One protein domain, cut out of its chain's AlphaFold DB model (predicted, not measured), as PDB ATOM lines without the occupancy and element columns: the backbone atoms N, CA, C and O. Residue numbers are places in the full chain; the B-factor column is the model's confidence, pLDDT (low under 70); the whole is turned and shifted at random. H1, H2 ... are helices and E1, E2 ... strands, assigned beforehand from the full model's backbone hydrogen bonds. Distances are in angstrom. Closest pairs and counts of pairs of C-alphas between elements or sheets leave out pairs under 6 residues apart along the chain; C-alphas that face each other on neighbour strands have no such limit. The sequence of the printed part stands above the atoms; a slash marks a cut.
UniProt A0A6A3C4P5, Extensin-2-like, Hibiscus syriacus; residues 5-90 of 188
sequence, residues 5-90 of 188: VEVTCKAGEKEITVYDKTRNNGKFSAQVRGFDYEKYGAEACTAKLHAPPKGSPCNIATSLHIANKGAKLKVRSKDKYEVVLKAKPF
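This is residues 5 to 90 of the 188 residues of the protein "Extensin-2-like" of Hibiscus syriacus (UniProt A0A6A3C4P5). A twisted sheet of three strands, E2, E1 and E3, forms one wall of an elongated body, and a second, smaller hairpin, E5 and E6, stands apart from the strands of that sheet; in the stretch before this hairpin, residues 71 to 72 pair with residues 46 to 47 of E3. The short helix H1 sits at one end of the long axis and the small strand E4 at the other, while a long link, residues 22 to 36, returns from the end of E2 to H1. The printed part has 86 residues with one named helix and six named strands, in the order E1, E2, H1, E3, E4, E5, E6; it is mostly strand, though under half of its residues are in named elements. Both sheets, E2 - E1 - E3 and E5 - E6, are antiparallel. The whole is compact, with a radius of gyration of the C-alphas of 13.3 A and spans of 41 by 26 by 20 A.

E1, residues 5 to 11, begins at C-alpha 5 at (10.766, 45.068, -46.574) and is 19.6 A long. E2, residues 14 to 21, is the longest strand at 23.5 A. H1 is residues 37 to 40, from C-alpha 37 at (-4.379, 49.066, -33.913). E3, residues 45 to 51, is 18.9 A long, and E4 is residues 58 to 61. E5, residues 74 to 78, is 11.0 A long; E6, residues 83 to 86, is 10.0 A long and ends at C-alpha 86 at (-0.277, 39.507, -43.562).

E1 and E2 form a hairpin, antiparallel at 161 degrees, with N 7 and O 18 within hydrogen-bond range at 2.8 A. E1, the inner strand, is also antiparallel to E3 at 150 degrees, with N 46 and O 8 at 2.8 A. This sheet is only just strongly twisted, its C-alphas lying up to 4.4 A off the best plane. H1 is on it but only grazes it; the closest C-alphas of H1 and E1 are those of Tyr 40 and Ala 11, 6.5 A apart. H1 is too short for any O i to N i+4 pair, and its one O i to N i+3 pair is not within range. E4 pairs with no named strand; its closest C-alpha to E3 is that of Ala 61, 6.6 A from that of Leu 49. E5 and E6 form a hairpin, antiparallel at 150 degrees, with N 86 and O 74 at 2.7 A. E5 and E6 are each apart from E1, E2 and E3.

The C-alphas of Pro 57 and Lys 80, the two farthest apart, are 42.7 A from each other. The links E2 to H1 and E4 to E5 are long, with 15 and 12 residues. The printed part has no cut. Its mean pLDDT is 94.2, and no printed residue is under 70.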
ATOM      1  N   VAL A   5      12.151  44.605 -46.445       97.56
ATOM      2  CA  VAL A   5      10.766  45.068 -46.574       97.56
ATOM      3  C   VAL A   5      10.576  46.279 -45.667       97.56
ATOM      4  O   VAL A   5      11.041  46.282 -44.531       97.56
ATOM      5  N   GLU A   6       9.898  47.298 -46.180       97.94
ATOM      6  CA  GLU A   6       9.465  48.481 -45.440       97.94
ATOM      7  C   GLU A   6       7.983  48.330 -45.109       97.94
ATOM      8  O   GLU A   6       7.165  48.099 -46.003       97.94
ATOM      9  N   VAL A   7       7.649  48.437 -43.829       97.75
ATOM     10  CA  VAL A   7       6.280  48.457 -43.321       97.75
ATOM     11  C   VAL A   7       6.011  49.840 -42.761       97.75
ATOM     12  O   VAL A   7       6.738  50.307 -41.891       97.75
ATOM     13  N   THR A   8       4.953  50.472 -43.244       97.62
ATOM     14  CA  THR A   8       4.580  51.837 -42.881       97.62
ATOM     15  C   THR A   8       3.155  51.838 -42.359       97.62
ATOM     16  O   THR A   8       2.250  51.407 -43.072       97.62
ATOM     17  N   CYS A   9       2.946  52.342 -41.145       97.50
ATOM     18  CA  CYS A   9       1.635  52.488 -40.523       97.50
ATOM     19  C   CYS A   9       1.363  53.953 -40.169       97.50
ATOM     20  O   CYS A   9       2.165  54.594 -39.490       97.50
ATOM     21  N   LYS A  10       0.220  54.479 -40.610       96.06
ATOM     22  CA  LYS A  10      -0.201  55.860 -40.342       96.06
ATOM     23  C   LYS A  10      -1.081  55.934 -39.097       96.06
ATOM     24  O   LYS A  10      -2.119  55.287 -39.028       96.06
ATOM     25  N   ALA A  11      -0.688  56.755 -38.134       94.38
ATOM     26  CA  ALA A  11      -1.397  57.004 -36.886       94.38
ATOM     27  C   ALA A  11      -1.783  58.492 -36.800       94.38
ATOM     28  O   ALA A  11      -1.139  59.292 -36.118       94.38
ATOM     29  N   GLY A  12      -2.835  58.878 -37.529       89.44
ATOM     30  CA  GLY A  12      -3.207  60.283 -37.710       89.44
ATOM     31  C   GLY A  12      -2.150  61.011 -38.541       89.44
ATOM     32  O   GLY A  12      -1.886  60.614 -39.672       89.44
ATOM     33  N   GLU A  13      -1.527  62.041 -37.969       89.88
ATOM     34  CA  GLU A  13      -0.430  62.789 -38.606       89.88
ATOM     35  C   GLU A  13       0.941  62.118 -38.447       89.88
ATOM     36  O   GLU A  13       1.902  62.486 -39.120       89.88
ATOM     37  N   LYS A  14       1.053  61.129 -37.553       92.50
ATOM     38  CA  LYS A  14       2.304  60.406 -37.319       92.50
ATOM     39  C   LYS A  14       2.416  59.226 -38.273       92.50
ATOM     40  O   LYS A  14       1.449  58.502 -38.500       92.50
ATOM     41  N   GLU A  15       3.621  58.988 -38.773       95.00
ATOM     42  CA  GLU A  15       3.944  57.833 -39.605       95.00
ATOM     43  C   GLU A  15       4.999  56.977 -38.899       95.00
ATOM     44  O   GLU A  15       6.037  57.480 -38.470       95.00
ATOM     45  N   ILE A  16       4.710  55.685 -38.740       96.56
ATOM     46  CA  ILE A  16       5.616  54.707 -38.139       96.56
ATOM     47  C   ILE A  16       6.149  53.825 -39.263       96.56
ATOM     48  O   ILE A  16       5.384  53.072 -39.868       96.56
ATOM     49  N   THR A  17       7.455  53.888 -39.509       97.12
ATOM     50  CA  THR A  17       8.125  53.095 -40.546       97.12
ATOM     51  C   THR A  17       9.097  52.110 -39.914       97.12
ATOM     52  O   THR A  17       9.942  52.480 -39.100       97.12
ATOM     53  N   VAL A  18       8.977  50.840 -40.295       97.50
ATOM     54  CA  VAL A  18       9.789  49.728 -39.797       97.50
ATOM     55  C   VAL A  18      10.396  48.984 -40.975       97.50
ATOM     56  O   VAL A  18       9.702  48.620 -41.923       97.50
ATOM     57  N   TYR A  19      11.691  48.710 -40.886       97.31
ATOM     58  CA  TYR A  19      12.406  47.899 -41.861       97.31
ATOM     59  C   TYR A  19      12.689  46.526 -41.277       97.31
ATOM     60  O   TYR A  19      13.221  46.422 -40.172       97.31
ATOM     61  N   ASP A  20      12.379  45.475 -42.031       96.81
ATOM     62  CA  ASP A  20      12.715  44.114 -41.637       96.81
ATOM     63  C   ASP A  20      13.381  43.347 -42.778       96.81
ATOM     64  O   ASP A  20      13.033  43.483 -43.956       96.81
ATOM     65  N   LYS A  21      14.375  42.531 -42.423       96.00
ATOM     66  CA  LYS A  21      15.109  41.706 -43.380       96.00
ATOM     67  C   LYS A  21      14.473  40.325 -43.433       96.00
ATOM     68  O   LYS A  21      14.351  39.635 -42.427       96.00
ATOM     69  N   THR A  22      14.123  39.893 -44.637       95.56
ATOM     70  CA  THR A  22      13.585  38.549 -44.872       95.56
ATOM     71  C   THR A  22      14.567  37.459 -44.432       95.56
ATOM     72  O   THR A  22      15.785  37.562 -44.608       95.56
ATOM     73  N   ARG A  23      14.010  36.385 -43.870       93.06
ATOM     74  CA  ARG A  23      14.724  35.157 -43.501       93.06
ATOM     75  C   ARG A  23      15.068  34.337 -44.750       93.06
ATOM     76  O   ARG A  23      14.593  34.629 -45.845       93.06
ATOM     77  N   ASN A  24      15.829  33.253 -44.583       88.81
ATOM     78  CA  ASN A  24      16.251  32.377 -45.691       88.81
ATOM     79  C   ASN A  24      15.081  31.798 -46.512       88.81
ATOM     80  O   ASN A  24      15.250  31.500 -47.686       88.81
ATOM     81  N   ASN A  25      13.888  31.681 -45.923       88.69
ATOM     82  CA  ASN A  25      12.666  31.232 -46.599       88.69
ATOM     83  C   ASN A  25      11.814  32.381 -47.186       88.69
ATOM     84  O   ASN A  25      10.639  32.178 -47.485       88.69
ATOM     85  N   GLY A  26      12.355  33.599 -47.273       89.88
ATOM     86  CA  GLY A  26      11.671  34.778 -47.815       89.88
ATOM     87  C   GLY A  26      10.603  35.397 -46.904       89.88
ATOM     88  O   GLY A  26       9.996  36.397 -47.281       89.88
ATOM     89  N   LYS A  27      10.359  34.850 -45.704       93.75
ATOM     90  CA  LYS A  27       9.391  35.415 -44.749       93.75
ATOM     91  C   LYS A  27      10.007  36.580 -43.968       93.75
ATOM     92  O   LYS A  27      11.169  36.504 -43.571       93.75
ATOM     93  N   PHE A  28       9.212  37.612 -43.703       94.56
ATOM     94  CA  PHE A  28       9.540  38.730 -42.810       94.56
ATOM     95  C   PHE A  28       8.512  38.814 -41.671       94.56
ATOM     96  O   PHE A  28       7.415  38.261 -41.784       94.56
ATOM     97  N   SER A  29       8.885  39.464 -40.571       94.62
ATOM     98  CA  SER A  29       8.077  39.650 -39.366       94.62
ATOM     99  C   SER A  29       8.467  40.966 -38.678       94.62
ATOM    100  O   SER A  29       9.164  40.965 -37.664       94.62
ATOM    101  N   ALA A  30       7.996  42.084 -39.229       94.69
ATOM    102  CA  ALA A  30       8.245  43.416 -38.686       94.69
ATOM    103  C   ALA A  30       7.309  43.720 -37.501       94.69
ATOM    104  O   ALA A  30       6.089  43.650 -37.645       94.69
ATOM    105  N   GLN A  31       7.869  44.097 -36.348       95.00
ATOM    106  CA  GLN A  31       7.089  44.591 -35.207       95.00
ATOM    107  C   GLN A  31       6.883  46.105 -35.309       95.00
ATOM    108  O   GLN A  31       7.853  46.859 -35.339       95.00
ATOM    109  N   VAL A  32       5.626  46.549 -35.290       94.50
ATOM    110  CA  VAL A  32       5.259  47.973 -35.313       94.50
ATOM    111  C   VAL A  32       4.925  48.429 -33.891       94.50
ATOM    112  O   VAL A  32       3.780  48.375 -33.452       94.50
ATOM    113  N   ARG A  33       5.949  48.832 -33.133       90.94
ATOM    114  CA  ARG A  33       5.781  49.280 -31.741       90.94
ATOM    115  C   ARG A  33       5.104  50.652 -31.685       90.94
ATOM    116  O   ARG A  33       5.437  51.533 -32.470       90.94
ATOM    117  N   GLY A  34       4.191  50.836 -30.730       89.25
ATOM    118  CA  GLY A  34       3.506  52.115 -30.501       89.25
ATOM    119  C   GLY A  34       2.394  52.445 -31.503       89.25
ATOM    120  O   GLY A  34       1.889  53.564 -31.494       89.25
ATOM    121  N   PHE A  35       2.007  51.499 -32.361       93.88
ATOM    122  CA  PHE A  35       0.861  51.654 -33.249       93.88
ATOM    123  C   PHE A  35      -0.428  51.200 -32.555       93.88
ATOM    124  O   PHE A  35      -0.549  50.045 -32.151       93.88
ATOM    125  N   ASP A  36      -1.391  52.111 -32.438       93.75
ATOM    126  CA  ASP A  36      -2.710  51.826 -31.874       93.75
ATOM    127  C   ASP A  36      -3.612  51.165 -32.929       93.75
ATOM    128  O   ASP A  36      -4.280  51.821 -33.734       93.75
ATOM    129  N   TYR A  37      -3.599  49.833 -32.949       92.88
ATOM    130  CA  TYR A  37      -4.379  49.066 -33.913       92.88
ATOM    131  C   TYR A  37      -5.894  49.226 -33.718       92.88
ATOM    132  O   TYR A  37      -6.631  49.195 -34.703       92.88
ATOM    133  N   GLU A  38      -6.378  49.386 -32.483       92.06
ATOM    134  CA  GLU A  38      -7.817  49.504 -32.210       92.06
ATOM    135  C   GLU A  38      -8.395  50.783 -32.811       92.06
ATOM    136  O   GLU A  38      -9.510  50.774 -33.331       92.06
ATOM    137  N   LYS A  39      -7.596  51.852 -32.818       94.94
ATOM    138  CA  LYS A  39      -7.973  53.138 -33.396       94.94
ATOM    139  C   LYS A  39      -7.848  53.199 -34.919       94.94
ATOM    140  O   LYS A  39      -8.712  53.778 -35.572       94.94
ATOM    141  N   TYR A  40      -6.764  52.668 -35.489       94.69
ATOM    142  CA  TYR A  40      -6.417  52.899 -36.903       94.69
ATOM    143  C   TYR A  40      -6.648  51.689 -37.822       94.69
ATOM    144  O   TYR A  40      -6.791  51.847 -39.036       94.69
ATOM    145  N   GLY A  41      -6.704  50.480 -37.263       94.31
ATOM    146  CA  GLY A  41      -6.954  49.247 -38.003       94.31
ATOM    147  C   GLY A  41      -5.867  48.862 -39.012       94.31
ATOM    148  O   GLY A  41      -4.803  49.471 -39.120       94.31
ATOM    149  N   ALA A  42      -6.137  47.799 -39.776       94.81
ATOM    150  CA  ALA A  42      -5.181  47.244 -40.739       94.81
ATOM    151  C   ALA A  42      -4.965  48.132 -41.976       94.81
ATOM    152  O   ALA A  42      -3.893  48.079 -42.578       94.81
ATOM    153  N   GLU A  43      -5.962  48.932 -42.368       94.19
ATOM    154  CA  GLU A  43      -5.893  49.756 -43.583       94.19
ATOM    155  C   GLU A  43      -4.883  50.900 -43.482       94.19
ATOM    156  O   GLU A  43      -4.354  51.349 -44.499       94.19
ATOM    157  N   ALA A  44      -4.575  51.331 -42.259       96.31
ATOM    158  CA  ALA A  44      -3.549  52.321 -41.982       96.31
ATOM    159  C   ALA A  44      -2.121  51.810 -42.236       96.31
ATOM    160  O   ALA A  44      -1.197  52.619 -42.324       96.31
ATOM    161  N   CYS A  45      -1.933  50.491 -42.360       97.38
ATOM    162  CA  CYS A  45      -0.639  49.861 -42.572       97.38
ATOM    163  C   CYS A  45      -0.460  49.361 -44.011       97.38
ATOM    164  O   CYS A  45      -1.316  48.688 -44.593       97.38
ATOM    165  N   THR A  46       0.722  49.612 -44.562       97.50
ATOM    166  CA  THR A  46       1.150  49.129 -45.875       97.50
ATOM    167  C   THR A  46       2.532  48.499 -45.793       97.50
ATOM    168  O   THR A  46       3.309  48.811 -44.894       97.50
ATOM    169  N   ALA A  47       2.849  47.602 -46.726       97.75
ATOM    170  CA  ALA A  47       4.197  47.061 -46.866       97.75
ATOM    171  C   ALA A  47       4.680  47.139 -48.314       97.75
ATOM    172  O   ALA A  47       3.920  46.866 -49.245       97.75
ATOM    173  N   LYS A  48       5.952  47.481 -48.511       97.19
ATOM    174  CA  LYS A  48       6.591  47.536 -49.828       97.19
ATOM    175  C   LYS A  48       8.008  46.978 -49.787       97.19
ATOM    176  O   LYS A  48       8.652  46.889 -48.744       97.19
ATOM    177  N   LEU A  49       8.491  46.597 -50.958       97.62
ATOM    178  CA  LEU A  49       9.881  46.249 -51.185       97.62
ATOM    179  C   LEU A  49      10.761  47.485 -50.995       97.62
ATOM    180  O   LEU A  49      10.486  48.532 -51.578       97.62
ATOM    181  N   HIS A  50      11.819  47.343 -50.199       97.12
ATOM    182  CA  HIS A  50      12.749  48.429 -49.902       97.12
ATOM    183  C   HIS A  50      14.117  48.198 -50.543       97.12
ATOM    184  O   HIS A  50      14.578  49.020 -51.328       97.12
ATOM    185  N   ALA A  51      14.747  47.050 -50.270       96.06
ATOM    186  CA  ALA A  51      16.046  46.714 -50.845       96.06
ATOM    187  C   ALA A  51      16.122  45.246 -51.293       96.06
ATOM    188  O   ALA A  51      15.674  44.352 -50.564       96.06
ATOM    189  N   PRO A  52      16.706  44.968 -52.473       95.06
ATOM    190  CA  PRO A  52      16.853  43.608 -52.963       95.06
ATOM    191  C   PRO A  52      17.879  42.814 -52.141       95.06
ATOM    192  O   PRO A  52      18.715  43.395 -51.438       95.06
ATOM    193  N   PRO A  53      17.868  41.474 -52.243       92.81
ATOM    194  CA  PRO A  53      18.907  40.646 -51.649       92.81
ATOM    195  C   PRO A  53      20.282  41.010 -52.232       92.81
ATOM    196  O   PRO A  53      20.471  41.001 -53.451       92.81
ATOM    197  N   LYS A  54      21.262  41.315 -51.370       91.19
ATOM    198  CA  LYS A  54      22.629  41.642 -51.811       91.19
ATOM    199  C   LYS A  54      23.220  40.497 -52.642       91.19
ATOM    200  O   LYS A  54      23.174  39.346 -52.213       91.19
ATOM    201  N   GLY A  55      23.776  40.834 -53.807       87.81
ATOM    202  CA  GLY A  55      24.411  39.882 -54.727       87.81
ATOM    203  C   GLY A  55      23.445  39.051 -55.580       87.81
ATOM    204  O   GLY A  55      23.900  38.249 -56.386       87.81
ATOM    205  N   SER A  56      22.127  39.230 -55.434       89.00
ATOM    206  CA  SER A  56      21.150  38.520 -56.263       89.00
ATOM    207  C   SER A  56      21.019  39.156 -57.652       89.00
ATOM    208  O   SER A  56      20.942  40.387 -57.748       89.00
ATOM    209  N   PRO A  57      20.906  38.354 -58.731       88.62
ATOM    210  CA  PRO A  57      20.536  38.868 -60.049       88.62
ATOM    211  C   PRO A  57      19.100  39.418 -60.074       88.62
ATOM    212  O   PRO A  57      18.783  40.245 -60.928       88.62
ATOM    213  N   CYS A  58      18.241  39.002 -59.135       90.38
ATOM    214  CA  CYS A  58      16.880  39.507 -58.967       90.38
ATOM    215  C   CYS A  58      16.889  40.769 -58.097       90.38
ATOM    216  O   CYS A  58      16.790  40.687 -56.870       90.38
ATOM    217  N   ASN A  59      17.011  41.933 -58.734       92.56
ATOM    218  CA  ASN A  59      17.156  43.222 -58.054       92.56
ATOM    219  C   ASN A  59      16.155  44.309 -58.487       92.56
ATOM    220  O   ASN A  59      16.192  45.410 -57.942       92.56
ATOM    221  N   ILE A  60      15.231  44.011 -59.404       92.56
ATOM    222  CA  ILE A  60      14.184  44.945 -59.843       92.56
ATOM    223  C   ILE A  60      12.910  44.692 -59.045       92.56
ATOM    224  O   ILE A  60      12.350  43.600 -59.107       92.56
ATOM    225  N   ALA A  61      12.434  45.684 -58.291       94.25
ATOM    226  CA  ALA A  61      11.168  45.560 -57.572       94.25
ATOM    227  C   ALA A  61      10.001  45.424 -58.563       94.25
ATOM    228  O   ALA A  61       9.851  46.241 -59.471       94.25
ATOM    229  N   THR A  62       9.163  44.401 -58.387       94.00
ATOM    230  CA  THR A  62       7.981  44.202 -59.237       94.00
ATOM    231  C   THR A  62       6.765  44.950 -58.689       94.00
ATOM    232  O   THR A  62       6.686  45.276 -57.505       94.00
ATOM    233  N   SER A  63       5.771  45.191 -59.545       93.19
ATOM    234  CA  SER A  63       4.449  45.686 -59.138       93.19
ATOM    235  C   SER A  63       3.515  44.570 -58.652       93.19
ATOM    236  O   SER A  63       2.336  44.830 -58.390       93.19
ATOM    237  N   LEU A  64       4.015  43.331 -58.511       93.88
ATOM    238  CA  LEU A  64       3.229  42.197 -58.031       93.88
ATOM    239  C   LEU A  64       2.609  42.555 -56.680       93.88
ATOM    240  O   LEU A  64       3.308  42.906 -55.738       93.88
ATOM    241  N   HIS A  65       1.279  42.508 -56.606       95.62
ATOM    242  CA  HIS A  65       0.528  42.879 -55.405       95.62
ATOM    243  C   HIS A  65       0.846  44.282 -54.853       95.62
ATOM    244  O   HIS A  65       0.694  44.507 -53.659       95.62
ATOM    245  N   ILE A  66       1.216  45.239 -55.718       94.31
ATOM    246  CA  ILE A  66       1.506  46.640 -55.345       94.31
ATOM    247  C   ILE A  66       2.765  46.742 -54.455       94.31
ATOM    248  O   ILE A  66       2.966  47.693 -53.701       94.31
ATOM    249  N   ALA A  67       3.668  45.767 -54.580       91.75
ATOM    250  CA  ALA A  67       4.878  45.667 -53.772       91.75
ATOM    251  C   ALA A  67       5.831  46.868 -53.890       91.75
ATOM    252  O   ALA A  67       6.633  47.078 -52.992       91.75
ATOM    253  N   ASN A  68       5.765  47.664 -54.959       92.19
ATOM    254  CA  ASN A  68       6.617  48.841 -55.159       92.19
ATOM    255  C   ASN A  68       6.012  50.159 -54.640       92.19
ATOM    256  O   ASN A  68       6.734  51.145 -54.527       92.19
ATOM    257  N   LYS A  69       4.705  50.200 -54.343       93.06
ATOM    258  CA  LYS A  69       4.003  51.426 -53.915       93.06
ATOM    259  C   LYS A  69       3.444  51.358 -52.491       93.06
ATOM    260  O   LYS A  69       3.146  52.402 -51.927       93.06
ATOM    261  N   GLY A  70       3.320  50.161 -51.915       94.00
ATOM    262  CA  GLY A  70       2.698  49.950 -50.607       94.00
ATOM    263  C   GLY A  70       1.460  49.079 -50.746       94.00
ATOM    264  O   GLY A  70       0.372  49.551 -51.067       94.00
ATOM    265  N   ALA A  71       1.627  47.783 -50.519       96.81
ATOM    266  CA  ALA A  71       0.539  46.827 -50.535       96.81
ATOM    267  C   ALA A  71      -0.268  46.913 -49.239       96.81
ATOM    268  O   ALA A  71       0.303  46.924 -48.146       96.81
ATOM    269  N   LYS A  72      -1.599  46.900 -49.363       95.31
ATOM    270  CA  LYS A  72      -2.505  46.780 -48.215       95.31
ATOM    271  C   LYS A  72      -2.300  45.444 -47.505       95.31
ATOM    272  O   LYS A  72      -2.182  44.395 -48.150       95.31
ATOM    273  N   LEU A  73      -2.310  45.485 -46.179       96.19
ATOM    274  CA  LEU A  73      -2.203  44.298 -45.342       96.19
ATOM    275  C   LEU A  73      -3.588  43.764 -44.970       96.19
ATOM    276  O   LEU A  73      -4.563  44.507 -44.900       96.19
ATOM    277  N   LYS A  74      -3.680  42.453 -44.739       95.25
ATOM    278  CA  LYS A  74      -4.900  41.799 -44.250       95.25
ATOM    279  C   LYS A  74      -4.682  41.249 -42.855       95.25
ATOM    280  O   LYS A  74      -3.605  40.733 -42.570       95.25
ATOM    281  N   VAL A  75      -5.711  41.285 -42.019       96.56
ATOM    282  CA  VAL A  75      -5.677  40.601 -40.722       96.56
ATOM    283  C   VAL A  75      -5.569  39.101 -40.963       96.56
ATOM    284  O   VAL A  75      -6.352  38.525 -41.719       96.56
ATOM    285  N   ARG A  76      -4.564  38.477 -40.353       94.81
ATOM    286  CA  ARG A  76      -4.382  37.024 -40.361       94.81
ATOM    287  C   ARG A  76      -4.923  36.403 -39.083       94.81
ATOM    288  O   ARG A  76      -5.590  35.379 -39.154       94.81
ATOM    289  N   SER A  77      -4.603  37.005 -37.946       95.81
ATOM    290  CA  SER A  77      -5.075  36.594 -36.629       95.81
ATOM    291  C   SER A  77      -5.155  37.813 -35.720       95.81
ATOM    292  O   SER A  77      -4.425  38.789 -35.907       95.81
ATOM    293  N   LYS A  78      -6.072  37.747 -34.762       93.75
ATOM    294  CA  LYS A  78      -6.261  38.746 -33.718       93.75
ATOM    295  C   LYS A  78      -6.578  37.999 -32.432       93.75
ATOM    296  O   LYS A  78      -7.531  37.222 -32.410       93.75
ATOM    297  N   ASP A  79      -5.791  38.241 -31.400       92.94
ATOM    298  CA  ASP A  79      -6.098  37.853 -30.030       92.94
ATOM    299  C   ASP A  79      -6.099  39.100 -29.125       92.94
ATOM    300  O   ASP A  79      -6.122  40.233 -29.615       92.94
ATOM    301  N   LYS A  80      -6.175  38.902 -27.805       88.38
ATOM    302  CA  LYS A  80      -6.263  39.998 -26.828       88.38
ATOM    303  C   LYS A  80      -4.977  40.836 -26.744       88.38
ATOM    304  O   LYS A  80      -5.035  41.970 -26.282       88.38
ATOM    305  N   TYR A  81      -3.836  40.290 -27.158       87.38
ATOM    306  CA  TYR A  81      -2.515  40.892 -26.979       87.38
ATOM    307  C   TYR A  81      -1.820  41.204 -28.308       87.38
ATOM    308  O   TYR A  81      -1.033  42.147 -28.382       87.38
ATOM    309  N   GLU A  82      -2.106  40.433 -29.355       90.19
ATOM    310  CA  GLU A  82      -1.416  40.491 -30.632       90.19
ATOM    311  C   GLU A  82      -2.396  40.532 -31.809       90.19
ATOM    312  O   GLU A  82      -3.382  39.793 -31.906       90.19
ATOM    313  N   VAL A  83      -2.078  41.401 -32.769       94.75
ATOM    314  CA  VAL A  83      -2.713  41.412 -34.084       94.75
ATOM    315  C   VAL A  83      -1.650  41.154 -35.133       94.75
ATOM    316  O   VAL A  83      -0.711  41.932 -35.295       94.75
ATOM    317  N   VAL A  84      -1.828  40.079 -35.896       96.00
ATOM    318  CA  VAL A  84      -0.906  39.714 -36.969       96.00
ATOM    319  C   VAL A  84      -1.503  40.126 -38.300       96.00
ATOM    320  O   VAL A  84      -2.535  39.605 -38.738       96.00
ATOM    321  N   LEU A  85      -0.809  41.028 -38.985       96.75
ATOM    322  CA  LEU A  85      -1.126  41.425 -40.349       96.75
ATOM    323  C   LEU A  85      -0.291  40.623 -41.351       96.75
ATOM    324  O   LEU A  85       0.876  40.311 -41.126       96.75
ATOM    325  N   LYS A  86      -0.896  40.277 -42.485       96.44
ATOM    326  CA  LYS A  86      -0.277  39.507 -43.562       96.44
ATOM    327  C   LYS A  86      -0.362  40.268 -44.877       96.44
ATOM    328  O   LYS A  86      -1.445  40.640 -45.333       96.44
ATOM    329  N   ALA A  87       0.792  40.427 -45.514       95.81
ATOM    330  CA  ALA A  87       0.893  40.877 -46.893       95.81
ATOM    331  C   ALA A  87       0.666  39.711 -47.868       95.81
ATOM    332  O   ALA A  87       0.953  38.547 -47.562       95.81
ATOM    333  N   LYS A  88       0.196  40.028 -49.078       95.62
ATOM    334  CA  LYS A  88       0.380  39.118 -50.215       95.62
ATOM    335  C   LYS A  88       1.879  39.036 -50.573       95.62
ATOM    336  O   LYS A  88       2.629  39.931 -50.191       95.62
ATOM    337  N   PRO A  89       2.333  37.987 -51.279       95.56
ATOM    338  CA  PRO A  89       3.747  37.831 -51.621       95.56
ATOM    339  C   PRO A  89       4.305  39.002 -52.441       95.56
ATOM    340  O   PRO A  89       3.617  39.555 -53.292       95.56
ATOM    341  N   PHE A  90       5.573  39.343 -52.235       95.62
ATOM    342  CA  PHE A  90       6.289  40.324 -53.053       95.62
ATOM    343  C   PHE A  90       7.418  39.635 -53.810       95.62
ATOM    344  O   PHE A  90       7.915  38.598 -53.371       95.62
TER     345      PHE A  90